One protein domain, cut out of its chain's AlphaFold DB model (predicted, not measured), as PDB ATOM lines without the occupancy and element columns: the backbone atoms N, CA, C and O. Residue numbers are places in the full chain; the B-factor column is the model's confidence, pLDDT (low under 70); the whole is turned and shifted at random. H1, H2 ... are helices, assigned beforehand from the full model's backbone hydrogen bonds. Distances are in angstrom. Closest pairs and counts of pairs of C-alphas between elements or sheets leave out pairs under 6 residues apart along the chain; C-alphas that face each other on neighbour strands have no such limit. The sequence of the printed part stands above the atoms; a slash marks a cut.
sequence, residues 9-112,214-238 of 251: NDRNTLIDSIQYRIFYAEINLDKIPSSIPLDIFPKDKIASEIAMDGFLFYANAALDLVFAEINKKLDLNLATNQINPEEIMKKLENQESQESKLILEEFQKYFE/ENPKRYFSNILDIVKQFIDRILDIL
ATOM      1  N   ASN A   9      10.591 -12.799   4.160       48.34
ATOM      2  CA  ASN A   9      10.191 -11.496   3.612       48.34
ATOM      3  C   ASN A   9      10.928 -11.161   2.306       48.34
ATOM      4  O   ASN A   9      10.316 -10.617   1.389       48.34
ATOM      5  N   ASP A  10      12.203 -11.536   2.171       49.78
ATOM      6  CA  ASP A  10      13.004 -11.230   0.976       49.78
ATOM      7  C   ASP A  10      12.504 -11.968  -0.279       49.78
ATOM      8  O   ASP A  10      12.487 -11.404  -1.375       49.78
ATOM      9  N   ARG A  11      12.041 -13.217  -0.123       53.66
ATOM     10  CA  ARG A  11      11.498 -14.029  -1.226       53.66
ATOM     11  C   ARG A  11      10.185 -13.469  -1.767       53.66
ATOM     12  O   ARG A  11      10.009 -13.431  -2.982       53.66
ATOM     13  N   ASN A  12       9.297 -13.028  -0.875       62.19
ATOM     14  CA  ASN A  12       8.084 -12.326  -1.285       62.19
ATOM     15  C   ASN A  12       8.456 -11.018  -1.982       62.19
ATOM     16  O   ASN A  12       7.986 -10.771  -3.079       62.19
ATOM     17  N   THR A  13       9.422 -10.263  -1.453       75.31
ATOM     18  CA  THR A  13       9.775  -8.948  -2.008       75.31
ATOM     19  C   THR A  13      10.317  -9.013  -3.445       75.31
ATOM     20  O   THR A  13       9.978  -8.149  -4.256       75.31
ATOM     21  N   LEU A  14      11.132 -10.017  -3.805       82.31
ATOM     22  CA  LEU A  14      11.615 -10.184  -5.187       82.31
ATOM     23  C   LEU A  14      10.482 -10.563  -6.146       82.31
ATOM     24  O   LEU A  14      10.353  -9.948  -7.204       82.31
ATOM     25  N   ILE A  15       9.672 -11.560  -5.780       84.88
ATOM     26  CA  ILE A  15       8.543 -12.007  -6.604       84.88
ATOM     27  C   ILE A  15       7.538 -10.861  -6.763       84.88
ATOM     28  O   ILE A  15       7.145 -10.559  -7.887       84.88
ATOM     29  N   ASP A  16       7.220 -10.157  -5.678       86.50
ATOM     30  CA  ASP A  16       6.358  -8.975  -5.678       86.50
ATOM     31  C   ASP A  16       6.938  -7.874  -6.581       86.50
ATOM     32  O   ASP A  16       6.207  -7.249  -7.346       86.50
ATOM     33  N   SER A  17       8.260  -7.666  -6.566       90.31
ATOM     34  CA  SER A  17       8.930  -6.683  -7.432       90.31
ATOM     35  C   SER A  17       8.871  -7.061  -8.913       90.31
ATOM     36  O   SER A  17       8.671  -6.191  -9.763       90.31
ATOM     37  N   ILE A  18       9.032  -8.346  -9.241       91.62
ATOM     38  CA  ILE A  18       8.895  -8.858 -10.611       91.62
ATOM     39  C   ILE A  18       7.443  -8.704 -11.077       91.62
ATOM     40  O   ILE A  18       7.197  -8.125 -12.135       91.62
ATOM     41  N   GLN A  19       6.481  -9.149 -10.267       92.00
ATOM     42  CA  GLN A  19       5.051  -9.039 -10.562       92.00
ATOM     43  C   GLN A  19       4.616  -7.583 -10.732       92.00
ATOM     44  O   GLN A  19       3.879  -7.269 -11.662       92.00
ATOM     45  N   TYR A  20       5.129  -6.679  -9.898       93.69
ATOM     46  CA  TYR A  20       4.897  -5.246 -10.029       93.69
ATOM     47  C   TYR A  20       5.386  -4.722 -11.384       93.69
ATOM     48  O   TYR A  20       4.649  -4.029 -12.081       93.69
ATOM     49  N   ARG A  21       6.600  -5.082 -11.818       94.56
ATOM     50  CA  ARG A  21       7.121  -4.665 -13.133       94.56
ATOM     51  C   ARG A  21       6.274  -5.222 -14.279       94.56
ATOM     52  O   ARG A  21       5.918  -4.471 -15.183       94.56
ATOM     53  N   ILE A  22       5.874  -6.491 -14.207       94.94
ATOM     54  CA  ILE A  22       4.977  -7.104 -15.197       94.94
ATOM     55  C   ILE A  22       3.621  -6.390 -15.252       94.94
ATOM     56  O   ILE A  22       3.152  -6.075 -16.342       94.94
ATOM     57  N   PHE A  23       3.039  -6.039 -14.106       95.44
ATOM     58  CA  PHE A  23       1.793  -5.275 -14.037       95.44
ATOM     59  C   PHE A  23       1.905  -3.904 -14.729       95.44
ATOM     60  O   PHE A  23       1.015  -3.495 -15.478       95.44
ATOM     61  N   TYR A  24       3.019  -3.187 -14.553       93.44
ATOM     62  CA  TYR A  24       3.236  -1.928 -15.275       93.44
ATOM     63  C   TYR A  24       3.496  -2.127 -16.772       93.44
ATOM     64  O   TYR A  24       3.101  -1.269 -17.568       93.44
ATOM     65  N   ALA A  25       4.113  -3.237 -17.179       92.56
ATOM     66  CA  ALA A  25       4.211  -3.591 -18.591       92.56
ATOM     67  C   ALA A  25       2.812  -3.816 -19.196       92.56
ATOM     68  O   ALA A  25       2.521  -3.264 -20.253       92.56
ATOM     69  N   GLU A  26       1.908  -4.511 -18.496       94.81
ATOM     70  CA  GLU A  26       0.508  -4.707 -18.915       94.81
ATOM     71  C   GLU A  26      -0.250  -3.384 -19.078       94.81
ATOM     72  O   GLU A  26      -0.879  -3.153 -20.110       94.81
ATOM     73  N   ILE A  27      -0.130  -2.468 -18.109       95.38
ATOM     74  CA  ILE A  27      -0.764  -1.143 -18.192       95.38
ATOM     75  C   ILE A  27      -0.305  -0.378 -19.439       95.38
ATOM     76  O   ILE A  27      -1.094   0.343 -20.055       95.38
ATOM     77  N   ASN A  28       0.981  -0.462 -19.787       90.94
ATOM     78  CA  ASN A  28       1.508   0.230 -20.959       90.94
ATOM     79  C   ASN A  28       1.129  -0.483 -22.258       90.94
ATOM     80  O   ASN A  28       0.727   0.192 -23.203       90.94
ATOM     81  N   LEU A  29       1.135  -1.817 -22.275       90.88
ATOM     82  CA  LEU A  29       0.622  -2.627 -23.380       90.88
ATOM     83  C   LEU A  29      -0.827  -2.266 -23.729       90.88
ATOM     84  O   LEU A  29      -1.179  -2.171 -24.903       90.88
ATOM     85  N   ASP A  30      -1.664  -2.006 -22.725       91.69
ATOM     86  CA  ASP A  30      -3.056  -1.631 -22.957       91.69
ATOM     87  C   ASP A  30      -3.241  -0.286 -23.658       91.69
ATOM     88  O   ASP A  30      -4.259  -0.085 -24.327       91.69
ATOM     89  N   LYS A  31      -2.242   0.597 -23.560       89.50
ATOM     90  CA  LYS A  31      -2.206   1.899 -24.233       89.50
ATOM     91  C   LYS A  31      -1.647   1.816 -25.653       89.50
ATOM     92  O   LYS A  31      -1.820   2.765 -26.414       89.50
ATOM     93  N   ILE A  32      -0.990   0.714 -26.020       83.31
ATOM     94  CA  ILE A  32      -0.490   0.503 -27.381       83.31
ATOM     95  C   ILE A  32      -1.699   0.255 -28.297       83.31
ATOM     96  O   ILE A  32      -2.514  -0.631 -28.018       83.31
ATOM     97  N   PRO A  33      -1.861   1.015 -29.394       78.31
ATOM     98  CA  PRO A  33      -3.001   0.841 -30.282       78.31
ATOM     99  C   PRO A  33      -2.899  -0.463 -31.081       78.31
ATOM    100  O   PRO A  33      -1.824  -1.011 -31.307       78.31
ATOM    101  N   SER A  34      -4.028  -0.955 -31.590       74.19
ATOM    102  CA  SER A  34      -4.039  -2.110 -32.503       74.19
ATOM    103  C   SER A  34      -3.628  -1.773 -33.939       74.19
ATOM    104  O   SER A  34      -3.661  -2.638 -34.808       74.19
ATOM    105  N   SER A  35      -3.251  -0.525 -34.200       66.06
ATOM    106  CA  SER A  35      -2.725  -0.042 -35.475       66.06
ATOM    107  C   SER A  35      -1.830   1.163 -35.220       66.06
ATOM    108  O   SER A  35      -2.184   2.007 -34.396       66.06
ATOM    109  N   ILE A  36      -0.713   1.281 -35.936       61.94
ATOM    110  CA  ILE A  36       0.174   2.444 -35.806       61.94
ATOM    111  C   ILE A  36      -0.572   3.725 -36.225       61.94
ATOM    112  O   ILE A  36      -1.153   3.749 -37.316       61.94
ATOM    113  N   PRO A  37      -0.590   4.781 -35.386       53.03
ATOM    114  CA  PRO A  37      -1.198   6.057 -35.743       53.03
ATOM    115  C   PRO A  37      -0.497   6.698 -36.940       53.03
ATOM    116  O   PRO A  37       0.725   6.664 -37.057       53.03
ATOM    117  N   LEU A  38      -1.279   7.315 -37.825       51.81
ATOM    118  CA  LEU A  38      -0.757   8.003 -39.006       51.81
ATOM    119  C   LEU A  38       0.010   9.278 -38.613       51.81
ATOM    120  O   LEU A  38      -0.391   9.978 -37.684       51.81
ATOM    121  N   ASP A  39       1.028   9.654 -39.396       47.62
ATOM    122  CA  ASP A  39       1.866  10.850 -39.161       47.62
ATOM    123  C   ASP A  39       1.092  12.185 -39.135       47.62
ATOM    124  O   ASP A  39       1.591  13.195 -38.639       47.62
ATOM    125  N   ILE A  40      -0.150  12.202 -39.622       41.56
ATOM    126  CA  ILE A  40      -1.053  13.359 -39.535       41.56
ATOM    127  C   ILE A  40      -1.589  13.607 -38.112       41.56
ATOM    128  O   ILE A  40      -2.111  14.690 -37.842       41.56
ATOM    129  N   PHE A  41      -1.438  12.643 -37.194       53.66
ATOM    130  CA  PHE A  41      -1.829  12.740 -35.784       53.66
ATOM    131  C   PHE A  41      -0.598  12.634 -34.863       53.66
ATOM    132  O   PHE A  41      -0.408  11.628 -34.174       53.66
ATOM    133  N   PRO A  42       0.251  13.678 -34.796       60.47
ATOM    134  CA  PRO A  42       1.526  13.619 -34.077       60.47
ATOM    135  C   PRO A  42       1.370  13.330 -32.578       60.47
ATOM    136  O   PRO A  42       2.229  12.688 -31.985       60.47
ATOM    137  N   LYS A  43       0.258  13.748 -31.957       71.25
ATOM    138  CA  LYS A  43      -0.024  13.445 -30.544       71.25
ATOM    139  C   LYS A  43      -0.261  11.955 -30.300       71.25
ATOM    140  O   LYS A  43       0.252  11.424 -29.321       71.25
ATOM    141  N   ASP A  44      -0.997  11.293 -31.188       64.12
ATOM    142  CA  ASP A  44      -1.336   9.874 -31.047       64.12
ATOM    143  C   ASP A  44      -0.108   8.997 -31.301       64.12
ATOM    144  O   ASP A  44       0.102   7.996 -30.614       64.12
ATOM    145  N   LYS A  45       0.750   9.423 -32.237       63.88
ATOM    146  CA  LYS A  45       2.049   8.798 -32.495       63.88
ATOM    147  C   LYS A  45       2.972   8.886 -31.279       63.88
ATOM    148  O   LYS A  45       3.398   7.850 -30.784       63.88
ATOM    149  N   ILE A  46       3.190  10.090 -30.743       68.00
ATOM    150  CA  ILE A  46       4.018  10.297 -29.541       68.00
ATOM    151  C   ILE A  46       3.469   9.494 -28.353       68.00
ATOM    152  O   ILE A  46       4.227   8.858 -27.629       68.00
ATOM    153  N   ALA A  47       2.148   9.482 -28.153       73.69
ATOM    154  CA  ALA A  47       1.534   8.697 -27.083       73.69
ATOM    155  C   ALA A  47       1.765   7.185 -27.257       73.69
ATOM    156  O   ALA A  47       1.984   6.483 -26.270       73.69
ATOM    157  N   SER A  48       1.746   6.696 -28.499       76.12
ATOM    158  CA  SER A  48       2.017   5.291 -28.816       76.12
ATOM    159  C   SER A  48       3.483   4.930 -28.587       76.12
ATOM    160  O   SER A  48       3.750   3.900 -27.978       76.12
ATOM    161  N   GLU A  49       4.417   5.784 -29.007       72.81
ATOM    162  CA  GLU A  49       5.856   5.614 -28.755       72.81
ATOM    163  C   GLU A  49       6.144   5.573 -27.247       72.81
ATOM    164  O   GLU A  49       6.753   4.623 -26.766       72.81
ATOM    165  N   ILE A  50       5.582   6.508 -26.470       74.56
ATOM    166  CA  ILE A  50       5.709   6.520 -25.002       74.56
ATOM    167  C   ILE A  50       5.161   5.229 -24.376       74.56
ATOM    168  O   ILE A  50       5.738   4.711 -23.419       74.56
ATOM    169  N   ALA A  51       4.041   4.705 -24.881       81.31
ATOM    170  CA  ALA A  51       3.474   3.452 -24.389       81.31
ATOM    171  C   ALA A  51       4.374   2.247 -24.713       81.31
ATOM    172  O   ALA A  51       4.564   1.387 -23.854       81.31
ATOM    173  N   MET A  52       4.954   2.195 -25.916       79.75
ATOM    174  CA  MET A  52       5.904   1.148 -26.316       79.75
ATOM    175  C   MET A  52       7.193   1.211 -25.489       79.75
ATOM    176  O   MET A  52       7.622   0.192 -24.953       79.75
ATOM    177  N   ASP A  53       7.762   2.402 -25.306       70.81
ATOM    178  CA  ASP A  53       8.951   2.613 -24.476       70.81
ATOM    179  C   ASP A  53       8.685   2.231 -23.018       70.81
ATOM    180  O   ASP A  53       9.485   1.537 -22.390       70.81
ATOM    181  N   GLY A  54       7.526   2.628 -22.485       76.75
ATOM    182  CA  GLY A  54       7.087   2.241 -21.150       76.75
ATOM    183  C   GLY A  54       6.966   0.725 -21.008       76.75
ATOM    184  O   GLY A  54       7.477   0.159 -20.043       76.75
ATOM    185  N   PHE A  55       6.339   0.053 -21.978       91.50
ATOM    186  CA  PHE A  55       6.261  -1.407 -22.013       91.50
ATOM    187  C   PHE A  55       7.655  -2.046 -21.965       91.50
ATOM    188  O   PHE A  55       7.920  -2.864 -21.082       91.50
ATOM    189  N   LEU A  56       8.549  -1.645 -22.876       81.19
ATOM    190  CA  LEU A  56       9.898  -2.200 -22.991       81.19
ATOM    191  C   LEU A  56      10.708  -1.977 -21.716       81.19
ATOM    192  O   LEU A  56      11.368  -2.900 -21.239       81.19
ATOM    193  N   PHE A  57      10.617  -0.783 -21.129       84.06
ATOM    194  CA  PHE A  57      11.295  -0.452 -19.882       84.06
ATOM    195  C   PHE A  57      10.893  -1.404 -18.752       84.06
ATOM    196  O   PHE A  57      11.759  -2.003 -18.118       84.06
ATOM    197  N   TYR A  58       9.591  -1.587 -18.511       89.75
ATOM    198  CA  TYR A  58       9.122  -2.432 -17.410       89.75
ATOM    199  C   TYR A  58       9.328  -3.930 -17.669       89.75
ATOM    200  O   TYR A  58       9.699  -4.652 -16.741       89.75
ATOM    201  N   ALA A  59       9.140  -4.399 -18.907       88.88
ATOM    202  CA  ALA A  59       9.376  -5.796 -19.271       88.88
ATOM    203  C   ALA A  59      10.860  -6.177 -19.128       88.88
ATOM    204  O   ALA A  59      11.175  -7.174 -18.478       88.88
ATOM    205  N   ASN A  60      11.776  -5.347 -19.640       84.31
ATOM    206  CA  ASN A  60      13.218  -5.569 -19.488       84.31
ATOM    207  C   ASN A  60      13.643  -5.495 -18.024       84.31
ATOM    208  O   ASN A  60      14.370  -6.355 -17.544       84.31
ATOM    209  N   ALA A  61      13.103  -4.534 -17.277       84.62
ATOM    210  CA  ALA A  61      13.357  -4.434 -15.852       84.62
ATOM    211  C   ALA A  61      12.924  -5.721 -15.110       84.62
ATOM    212  O   ALA A  61      13.594  -6.143 -14.168       84.62
ATOM    213  N   ALA A  62      11.818  -6.370 -15.486       91.12
ATOM    214  CA  ALA A  62      11.433  -7.649 -14.880       91.12
ATOM    215  C   ALA A  62      12.483  -8.746 -15.152       91.12
ATOM    216  O   ALA A  62      12.854  -9.474 -14.229       91.12
ATOM    217  N   LEU A  63      13.009  -8.811 -16.379       91.38
ATOM    218  CA  LEU A  63      14.087  -9.731 -16.755       91.38
ATOM    219  C   LEU A  63      15.390  -9.446 -15.997       91.38
ATOM    220  O   LEU A  63      16.000 -10.382 -15.490       91.38
ATOM    221  N   ASP A  64      15.773  -8.178 -15.826       89.00
ATOM    222  CA  ASP A  64      16.984  -7.792 -15.086       89.00
ATOM    223  C   ASP A  64      16.983  -8.331 -13.648       89.00
ATOM    224  O   ASP A  64      18.016  -8.768 -13.139       89.00
ATOM    225  N   LEU A  65      15.818  -8.334 -12.984       91.81
ATOM    226  CA  LEU A  65      15.685  -8.910 -11.641       91.81
ATOM    227  C   LEU A  65      15.902 -10.423 -11.651       91.81
ATOM    228  O   LEU A  65      16.573 -10.951 -10.765       91.81
ATOM    229  N   VAL A  66      15.361 -11.112 -12.655       93.38
ATOM    230  CA  VAL A  66      15.554 -12.556 -12.823       93.38
ATOM    231  C   VAL A  66      17.016 -12.878 -13.118       93.38
ATOM    232  O   VAL A  66      17.579 -13.780 -12.504       93.38
ATOM    233  N   PHE A  67      17.669 -12.107 -13.984       93.94
ATOM    234  CA  PHE A  67      19.089 -12.257 -14.296       93.94
ATOM    235  C   PHE A  67      19.981 -12.028 -13.073       93.94
ATOM    236  O   PHE A  67      20.918 -12.792 -12.832       93.94
ATOM    237  N   ALA A  68      19.667 -11.017 -12.261       90.81
ATOM    238  CA  ALA A  68      20.359 -10.778 -11.000       90.81
ATOM    239  C   ALA A  68      20.174 -11.942 -10.016       90.81
ATOM    240  O   ALA A  68      21.134 -12.344  -9.351       90.81
ATOM    241  N   GLU A  69      18.972 -12.519  -9.952       91.62
ATOM    242  CA  GLU A  69      18.700 -13.664  -9.085       91.62
ATOM    243  C   GLU A  69      19.424 -14.928  -9.564       91.62
ATOM    244  O   GLU A  69      20.008 -15.627  -8.739       91.62
ATOM    245  N   ILE A  70      19.488 -15.183 -10.877       93.12
ATOM    246  CA  ILE A  70      20.308 -16.262 -11.456       93.12
ATOM    247  C   ILE A  70      21.777 -16.088 -11.050       93.12
ATOM    248  O   ILE A  70      22.373 -17.014 -10.496       93.12
ATOM    249  N   ASN A  71      22.351 -14.896 -11.273       92.62
ATOM    250  CA  ASN A  71      23.744 -14.589 -10.928       92.62
ATOM    251  C   ASN A  71      24.035 -14.864  -9.444       92.62
ATOM    252  O   ASN A  71      25.056 -15.463  -9.109       92.62
ATOM    253  N   LYS A  72      23.112 -14.466  -8.561       90.88
ATOM    254  CA  LYS A  72      23.216 -14.664  -7.112       90.88
ATOM    255  C   LYS A  72      23.070 -16.129  -6.698       90.88
ATOM    256  O   LYS A  72      23.818 -16.593  -5.844       90.88
ATOM    257  N   LYS A  73      22.084 -16.847  -7.239       89.06
ATOM    258  CA  LYS A  73      21.728 -18.207  -6.799       89.06
ATOM    259  C   LYS A  73      22.671 -19.277  -7.315       89.06
ATOM    260  O   LYS A  73      22.890 -20.260  -6.615       89.06
ATOM    261  N   LEU A  74      23.224 -19.072  -8.504       90.88
ATOM    262  CA  LEU A  74      24.190 -19.983  -9.110       90.88
ATOM    263  C   LEU A  74      25.642 -19.542  -8.911       90.88
ATOM    264  O   LEU A  74      26.540 -20.164  -9.470       90.88
ATOM    265  N   ASP A  75      25.879 -18.484  -8.129       91.12
ATOM    266  CA  ASP A  75      27.215 -17.952  -7.841       91.12
ATOM    267  C   ASP A  75      28.046 -17.712  -9.122       91.12
ATOM    268  O   ASP A  75      29.207 -18.110  -9.249       91.12
ATOM    269  N   LEU A  76      27.431 -17.069 -10.127       91.75
ATOM    270  CA  LEU A  76      28.081 -16.851 -11.431       91.75
ATOM    271  C   LEU A  76      29.207 -15.805 -11.366       91.75
ATOM    272  O   LEU A  76      30.030 -15.716 -12.287       91.75
ATOM    273  N   ASN A  77      29.269 -15.037 -10.270       92.94
ATOM    274  CA  ASN A  77      30.281 -14.016 -10.004       92.94
ATOM    275  C   ASN A  77      30.394 -12.967 -11.129       92.94
ATOM    276  O   ASN A  77      31.487 -12.493 -11.449       92.94
ATOM    277  N   LEU A  78      29.265 -12.610 -11.751       91.94
ATOM    278  CA  LEU A  78      29.190 -11.509 -12.711       91.94
ATOM    279  C   LEU A  78      29.060 -10.175 -11.970       91.94
ATOM    280  O   LEU A  78      28.257 -10.047 -11.040       91.94
ATOM    281  N   ALA A  79      29.825  -9.169 -12.401       91.00
ATOM    282  CA  ALA A  79      29.658  -7.799 -11.921       91.00
ATOM    283  C   ALA A  79      28.316  -7.226 -12.401       91.00
ATOM    284  O   ALA A  79      27.808  -7.632 -13.441       91.00
ATOM    285  N   THR A  80      27.755  -6.240 -11.692       85.69
ATOM    286  CA  THR A  80      26.423  -5.679 -11.998       85.69
ATOM    287  C   THR A  80      26.274  -5.218 -13.453       85.69
ATOM    288  O   THR A  80      25.227  -5.412 -14.053       85.69
ATOM    289  N   ASN A  81      27.326  -4.651 -14.048       86.69
ATOM    290  CA  ASN A  81      27.340  -4.200 -15.446       86.69
ATOM    291  C   ASN A  81      27.533  -5.331 -16.477       86.69
ATOM    292  O   ASN A  81      27.509  -5.065 -17.675       86.69
ATOM    293  N   GLN A  82      27.762  -6.563 -16.026       86.44
ATOM    294  CA  GLN A  82      27.934  -7.762 -16.850       86.44
ATOM    295  C   GLN A  82      26.730  -8.708 -16.758       86.44
ATOM    296  O   GLN A  82      26.727  -9.745 -17.410       86.44
ATOM    297  N   ILE A  83      25.711  -8.380 -15.957       88.88
ATOM    298  CA  ILE A  83      24.495  -9.188 -15.838       88.88
ATOM    299  C   ILE A  83      23.651  -8.968 -17.097       88.88
ATOM    300  O   ILE A  83      22.837  -8.054 -17.171       88.88
ATOM    301  N   ASN A  84      23.899  -9.786 -18.113       86.50
ATOM    302  CA  ASN A  84      23.161  -9.817 -19.371       86.50
ATOM    303  C   ASN A  84      23.075 -11.269 -19.884       86.50
ATOM    304  O   ASN A  84      23.840 -12.119 -19.415       86.50
ATOM    305  N   PRO A  85      22.172 -11.574 -20.835       85.38
ATOM    306  CA  PRO A  85      21.967 -12.943 -21.304       85.38
ATOM    307  C   PRO A  85      23.228 -13.640 -21.821       85.38
ATOM    308  O   PRO A  85      23.452 -14.801 -21.497       85.38
ATOM    309  N   GLU A  86      24.068 -12.943 -22.587       87.88
ATOM    310  CA  GLU A  86      25.264 -13.521 -23.213       87.88
ATOM    311  C   GLU A  86      26.293 -13.967 -22.165       87.88
ATOM    312  O   GLU A  86      26.747 -15.112 -22.170       87.88
ATOM    313  N   GLU A  87      26.610 -13.091 -21.212       90.38
ATOM    314  CA  GLU A  87      27.555 -13.405 -20.137       90.38
ATOM    315  C   GLU A  87      26.999 -14.456 -19.164       90.38
ATOM    316  O   GLU A  87      27.752 -15.303 -18.677       90.38
ATOM    317  N   ILE A  88      25.683 -14.453 -18.908       92.00
ATOM    318  CA  ILE A  88      25.026 -15.496 -18.107       92.00
ATOM    319  C   ILE A  88      25.165 -16.853 -18.795       92.00
ATOM    320  O   ILE A  88      25.678 -17.778 -18.169       92.00
ATOM    321  N   MET A  89      24.786 -16.975 -20.071       91.19
ATOM    322  CA  MET A  89      24.907 -18.232 -20.823       91.19
ATOM    323  C   MET A  89      26.343 -18.763 -20.795       91.19
ATOM    324  O   MET A  89      26.570 -19.907 -20.408       91.19
ATOM    325  N   LYS A  90      27.327 -17.903 -21.072       91.62
ATOM    326  CA  LYS A  90      28.751 -18.259 -21.037       91.62
ATOM    327  C   LYS A  90      29.212 -18.769 -19.668       91.62
ATOM    328  O   LYS A  90      30.055 -19.662 -19.578       91.62
ATOM    329  N   LYS A  91      28.707 -18.204 -18.568       93.44
ATOM    330  CA  LYS A  91      29.009 -18.703 -17.216       93.44
ATOM    331  C   LYS A  91      28.332 -20.042 -16.941       93.44
ATOM    332  O   LYS A  91      28.973 -20.913 -16.356       93.44
ATOM    333  N   LEU A  92      27.088 -20.214 -17.381       92.88
ATOM    334  CA  LEU A  92      26.324 -21.450 -17.210       92.88
ATOM    335  C   LEU A  92      26.930 -22.626 -17.982       92.88
ATOM    336  O   LEU A  92      26.974 -23.725 -17.443       92.88
ATOM    337  N   GLU A  93      27.473 -22.394 -19.180       90.62
ATOM    338  CA  GLU A  93      28.194 -23.409 -19.972       90.62
ATOM    339  C   GLU A  93      29.378 -24.035 -19.217       90.62
ATOM    340  O   GLU A  93      29.736 -25.186 -19.452       90.62
ATOM    341  N   ASN A  94      29.975 -23.283 -18.289       88.25
ATOM    342  CA  ASN A  94      31.102 -23.732 -17.473       88.25
ATOM    343  C   ASN A  94      30.671 -24.389 -16.147       88.25
ATOM    344  O   ASN A  94      31.528 -24.776 -15.353       88.25
ATOM    345  N   GLN A  95      29.366 -24.498 -15.876       87.69
ATOM    346  CA  GLN A  95      28.829 -25.120 -14.668       87.69
ATOM    347  C   GLN A  95      28.185 -26.474 -14.976       87.69
ATOM    348  O   GLN A  95      27.387 -26.620 -15.896       87.69
ATOM    349  N   GLU A  96      28.474 -27.478 -14.146       85.88
ATOM    350  CA  GLU A  96      27.950 -28.838 -14.342       85.88
ATOM    351  C   GLU A  96      26.620 -29.110 -13.616       85.88
ATOM    352  O   GLU A  96      26.078 -30.214 -13.732       85.88
ATOM    353  N   SER A  97      26.080 -28.128 -12.880       89.94
ATOM    354  CA  SER A  97      24.854 -28.307 -12.091       89.94
ATOM    355  C   SER A  97      23.623 -28.550 -12.974       89.94
ATOM    356  O   SER A  97      23.559 -28.099 -14.123       89.94
ATOM    357  N   GLN A  98      22.636 -29.280 -12.448       91.75
ATOM    358  CA  GLN A  98      21.401 -29.571 -13.180       91.75
ATOM    359  C   GLN A  98      20.612 -28.285 -13.454       91.75
ATOM    360  O   GLN A  98      20.089 -28.099 -14.550       91.75
ATOM    361  N   GLU A  99      20.564 -27.384 -12.480       92.81
ATOM    362  CA  GLU A  99      19.899 -26.090 -12.565       92.81
ATOM    363  C   GLU A  99      20.550 -25.201 -13.624       92.81
ATOM    364  O   GLU A  99      19.842 -24.575 -14.409       92.81
ATOM    365  N   SER A 100      21.887 -25.200 -13.707       91.81
ATOM    366  CA  SER A 100      22.616 -24.434 -14.726       91.81
ATOM    367  C   SER A 100      22.270 -24.903 -16.139       91.81
ATOM    368  O   SER A 100      22.069 -24.070 -17.019       91.81
ATOM    369  N   LYS A 101      22.137 -26.221 -16.350       93.00
ATOM    370  CA  LYS A 101      21.736 -26.798 -17.645       93.00
ATOM    371  C   LYS A 101      20.303 -26.430 -18.018       93.00
ATOM    372  O   LYS A 101      20.075 -25.970 -19.129       93.00
ATOM    373  N   LEU A 102      19.361 -26.570 -17.083       94.38
ATOM    374  CA  LEU A 102      17.959 -26.205 -17.317       94.38
ATOM    375  C   LEU A 102      17.806 -24.713 -17.626       94.38
ATOM    376  O   LEU A 102      17.066 -24.338 -18.529       94.38
ATOM    377  N   ILE A 103      18.526 -23.851 -16.903       93.75
ATOM    378  CA  ILE A 103      18.510 -22.413 -17.179       93.75
ATOM    379  C   ILE A 103      19.123 -22.137 -18.554       93.75
ATOM    380  O   ILE A 103      18.540 -21.376 -19.317       93.75
ATOM    381  N   LEU A 104      20.246 -22.768 -18.909       91.50
ATOM    382  CA  LEU A 104      20.864 -22.604 -20.227       91.50
ATOM    383  C   LEU A 104      19.908 -22.991 -21.370       91.50
ATOM    384  O   LEU A 104      19.817 -22.250 -22.345       91.50
ATOM    385  N   GLU A 105      19.157 -24.087 -21.229       90.44
ATOM    386  CA  GLU A 105      18.136 -24.510 -22.201       90.44
ATOM    387  C   GLU A 105      17.024 -23.460 -22.368       90.44
ATOM    388  O   GLU A 105      16.631 -23.134 -23.490       90.44
ATOM    389  N   GLU A 106      16.537 -22.878 -21.266       91.38
ATOM    390  CA  GLU A 106      15.556 -21.790 -21.332       91.38
ATOM    391  C   GLU A 106      16.161 -20.540 -21.996       91.38
ATOM    392  O   GLU A 106      15.522 -19.919 -22.845       91.38
ATOM    393  N   PHE A 107      17.413 -20.183 -21.693       89.19
ATOM    394  CA  PHE A 107      18.073 -19.066 -22.373       89.19
ATOM    395  C   PHE A 107      18.212 -19.304 -23.879       89.19
ATOM    396  O   PHE A 107      17.899 -18.406 -24.655       89.19
ATOM    397  N   GLN A 108      18.611 -20.502 -24.304       83.81
ATOM    398  CA  GLN A 108      18.712 -20.853 -25.723       83.81
ATOM    399  C   GLN A 108      17.353 -20.736 -26.419       83.81
ATOM    400  O   GLN A 108      17.225 -20.075 -27.442       83.81
ATOM    401  N   LYS A 109      16.291 -21.256 -25.803       81.94
ATOM    402  CA  LYS A 109      14.935 -21.177 -26.353       81.94
ATOM    403  C   LYS A 109      14.430 -19.742 -26.563       81.94
ATOM    404  O   LYS A 109      13.679 -19.500 -27.508       81.94
ATOM    405  N   TYR A 110      14.771 -18.819 -25.663       77.06
ATOM    406  CA  TYR A 110      14.192 -17.468 -25.639       77.06
ATOM    407  C   TYR A 110      15.122 -16.362 -26.161       77.06
ATOM    408  O   TYR A 110      14.628 -15.315 -26.580       77.06
ATOM    409  N   PHE A 111      16.438 -16.578 -26.148       71.94
ATOM    410  CA  PHE A 111      17.457 -15.588 -26.515       71.94
ATOM    411  C   PHE A 111      18.397 -16.047 -27.628       71.94
ATOM    412  O   PHE A 111      19.286 -15.275 -28.002       71.94
ATOM    413  N   GLU A 112      18.217 -17.243 -28.204       61.06
ATOM    414  CA  GLU A 112      18.824 -17.513 -29.504       61.06
ATOM    415  C   GLU A 112      18.355 -16.429 -30.475       61.06
ATOM    416  O   GLU A 112      17.177 -16.332 -30.830       61.06
ATOM    417  N   GLU A 214       1.847  -5.136 -38.256       55.91
ATOM    418  CA  GLU A 214       0.940  -5.920 -37.447       55.91
ATOM    419  C   GLU A 214       0.580  -5.116 -36.211       55.91
ATOM    420  O   GLU A 214       1.444  -4.506 -35.588       55.91
ATOM    421  N   ASN A 215      -0.711  -5.128 -35.891       65.94
ATOM    422  CA  ASN A 215      -1.282  -4.782 -34.601       65.94
ATOM    423  C   ASN A 215      -0.214  -4.748 -33.488       65.94
ATOM    424  O   ASN A 215       0.104  -5.808 -32.942       65.94
ATOM    425  N   PRO A 216       0.377  -3.571 -33.176       68.12
ATOM    426  CA  PRO A 216       1.548  -3.536 -32.311       68.12
ATOM    427  C   PRO A 216       1.167  -4.011 -30.915       68.12
ATOM    428  O   PRO A 216       1.945  -4.706 -30.272       68.12
ATOM    429  N   LYS A 217      -0.085  -3.779 -30.501       79.44
ATOM    430  CA  LYS A 217      -0.650  -4.416 -29.314       79.44
ATOM    431  C   LYS A 217      -0.494  -5.941 -29.352       79.44
ATOM    432  O   LYS A 217       0.046  -6.495 -28.412       79.44
ATOM    433  N   ARG A 218      -0.870  -6.626 -30.439       75.00
ATOM    434  CA  ARG A 218      -0.675  -8.086 -30.584       75.00
ATOM    435  C   ARG A 218       0.801  -8.487 -30.518       75.00
ATOM    436  O   ARG A 218       1.118  -9.472 -29.856       75.00
ATOM    437  N   TYR A 219       1.689  -7.753 -31.186       73.19
ATOM    438  CA  TYR A 219       3.129  -8.027 -31.149       73.19
ATOM    439  C   TYR A 219       3.681  -7.947 -29.717       73.19
ATOM    440  O   TYR A 219       4.253  -8.916 -29.217       73.19
ATOM    441  N   PHE A 220       3.430  -6.838 -29.021       76.38
ATOM    442  CA  PHE A 220       3.881  -6.643 -27.645       76.38
ATOM    443  C   PHE A 220       3.151  -7.556 -26.642       76.38
ATOM    444  O   PHE A 220       3.760  -7.971 -25.659       76.38
ATOM    445  N   SER A 221       1.899  -7.954 -26.902       82.44
ATOM    446  CA  SER A 221       1.210  -9.006 -26.137       82.44
ATOM    447  C   SER A 221       1.952 -10.337 -26.233       82.44
ATOM    448  O   SER A 221       2.234 -10.945 -25.205       82.44
ATOM    449  N   ASN A 222       2.331 -10.759 -27.445       74.81
ATOM    450  CA  ASN A 222       3.087 -11.999 -27.632       74.81
ATOM    451  C   ASN A 222       4.449 -11.940 -26.919       74.81
ATOM    452  O   ASN A 222       4.860 -12.925 -26.307       74.81
ATOM    453  N   ILE A 223       5.139 -10.791 -26.973       79.62
ATOM    454  CA  ILE A 223       6.388 -10.581 -26.225       79.62
ATOM    455  C   ILE A 223       6.144 -10.729 -24.725       79.62
ATOM    456  O   ILE A 223       6.903 -11.417 -24.052       79.62
ATOM    457  N   LEU A 224       5.095 -10.105 -24.190       88.69
ATOM    458  CA  LEU A 224       4.804 -10.176 -22.762       88.69
ATOM    459  C   LEU A 224       4.520 -11.609 -22.305       88.69
ATOM    460  O   LEU A 224       5.006 -12.018 -21.254       88.69
ATOM    461  N   ASP A 225       3.767 -12.373 -23.095       83.62
ATOM    462  CA  ASP A 225       3.491 -13.781 -22.808       83.62
ATOM    463  C   ASP A 225       4.782 -14.609 -22.789       83.62
ATOM    464  O   ASP A 225       4.975 -15.435 -21.898       83.62
ATOM    465  N   ILE A 226       5.691 -14.349 -23.730       84.06
ATOM    466  CA  ILE A 226       7.024 -14.958 -23.772       84.06
ATOM    467  C   ILE A 226       7.836 -14.599 -22.519       84.06
ATOM    468  O   ILE A 226       8.377 -15.494 -21.869       84.06
ATOM    469  N   VAL A 227       7.883 -13.316 -22.149       87.88
ATOM    470  CA  VAL A 227       8.599 -12.828 -20.960       87.88
ATOM    471  C   VAL A 227       8.063 -13.492 -19.694       87.88
ATOM    472  O   VAL A 227       8.847 -13.997 -18.896       87.88
ATOM    473  N   LYS A 228       6.738 -13.550 -19.520       92.06
ATOM    474  CA  LYS A 228       6.104 -14.215 -18.371       92.06
ATOM    475  C   LYS A 228       6.462 -15.693 -18.302       92.06
ATOM    476  O   LYS A 228       6.880 -16.160 -17.249       92.06
ATOM    477  N   GLN A 229       6.362 -16.411 -19.422       91.06
ATOM    478  CA  GLN A 229       6.727 -17.827 -19.473       91.06
ATOM    479  C   GLN A 229       8.189 -18.049 -19.088       91.06
ATOM    480  O   GLN A 229       8.466 -18.939 -18.290       91.06
ATOM    481  N   PHE A 230       9.112 -17.245 -19.622       92.69
ATOM    482  CA  PHE A 230      10.524 -17.329 -19.259       92.69
ATOM    483  C   PHE A 230      10.724 -17.097 -17.755       92.69
ATOM    484  O   PHE A 230      11.337 -17.921 -17.081       92.69
ATOM    485  N   ILE A 231      10.157 -16.018 -17.208       93.75
ATOM    486  CA  ILE A 231      10.255 -15.686 -15.781       93.75
ATOM    487  C   ILE A 231       9.731 -16.837 -14.913       93.75
ATOM    488  O   ILE A 231      10.439 -17.277 -14.009       93.75
ATOM    489  N   ASP A 232       8.534 -17.352 -15.200       92.50
ATOM    490  CA  ASP A 232       7.923 -18.438 -14.431       92.50
ATOM    491  C   ASP A 232       8.801 -19.696 -14.446       92.50
ATOM    492  O   ASP A 232       9.050 -20.297 -13.399       92.50
ATOM    493  N   ARG A 233       9.344 -20.060 -15.617       94.38
ATOM    494  CA  ARG A 233      10.245 -21.215 -15.764       94.38
ATOM    495  C   ARG A 233      11.520 -21.053 -14.950       94.38
ATOM    496  O   ARG A 233      11.892 -21.975 -14.224       94.38
ATOM    497  N   ILE A 234      12.166 -19.891 -15.021       94.19
ATOM    498  CA  ILE A 234      13.379 -19.631 -14.241       94.19
ATOM    499  C   ILE A 234      13.083 -19.670 -12.739       94.19
ATOM    500  O   ILE A 234      13.823 -20.301 -11.985       94.19
ATOM    501  N   LEU A 235      11.998 -19.036 -12.287       90.88
ATOM    502  CA  LEU A 235      11.625 -19.033 -10.871       90.88
ATOM    503  C   LEU A 235      11.320 -20.445 -10.349       90.88
ATOM    504  O   LEU A 235      11.690 -20.761  -9.215       90.88
ATOM    505  N   ASP A 236      10.707 -21.300 -11.167       91.12
ATOM    506  CA  ASP A 236      10.484 -22.711 -10.845       91.12
ATOM    507  C   ASP A 236      11.796 -23.498 -10.732       91.12
ATOM    508  O   ASP A 236      11.951 -24.275  -9.786       91.12
ATOM    509  N   ILE A 237      12.764 -23.272 -11.629       92.62
ATOM    510  CA  ILE A 237      14.087 -23.921 -11.564       92.62
ATOM    511  C   ILE A 237      14.862 -23.462 -10.324       92.62
ATOM    512  O   ILE A 237      15.501 -24.271  -9.657       92.62
ATOM    513  N   LEU A 238      14.784 -22.178  -9.972       88.56
ATOM    514  CA  LEU A 238      15.474 -21.631  -8.801       88.56
ATOM    515  C   LEU A 238      14.784 -21.999  -7.477       88.56
ATOM    516  O   LEU A 238      15.402 -21.898  -6.415       88.56
TER     517      LEU A 238
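Overview. This is residues 9 to 112 and 214 to 238 of the 251 residues of an uncharacterized protein of Nitrososphaeria archaeon (UniProt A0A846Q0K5). Three long helices, H1, H2 and H5, make a bundle, and the hairpin H3 and H4 packs on H5 through H4. The 129 printed residues include five named helices, H1 to H5: all helix. It is only just loose, close to compact: radius of gyration of the C-alphas 16.8 A, spans 56 by 34 by 25 A.

Arrangement. H1, residues 9 to 31, and H2, residues 42 to 73, form a hairpin at a shallow tilt of 21 degrees, closest at C-alphas Ala 25 and Phe 55, 4.5 A. H3, residues 85 to 93, and H4, residues 98 to 111, form another. H5, residues 216 to 238, touches H1, H2 and H4, H4 closest at C-alphas Glu 99 and Ile 237, 6.3 A. Every O i to N i+4 pair is within hydrogen-bond range in H2 to H5, 18 of 19 in H1.

Along the chain. H2 runs 46.5 A from (1.526, 13.619, -34.077) to (21.728, -18.207, -6.799).

Size, cuts and confidence. Residues 113 to 213 are cut out, a 22.7 A gap; residues 35 to 42 have low pLDDT.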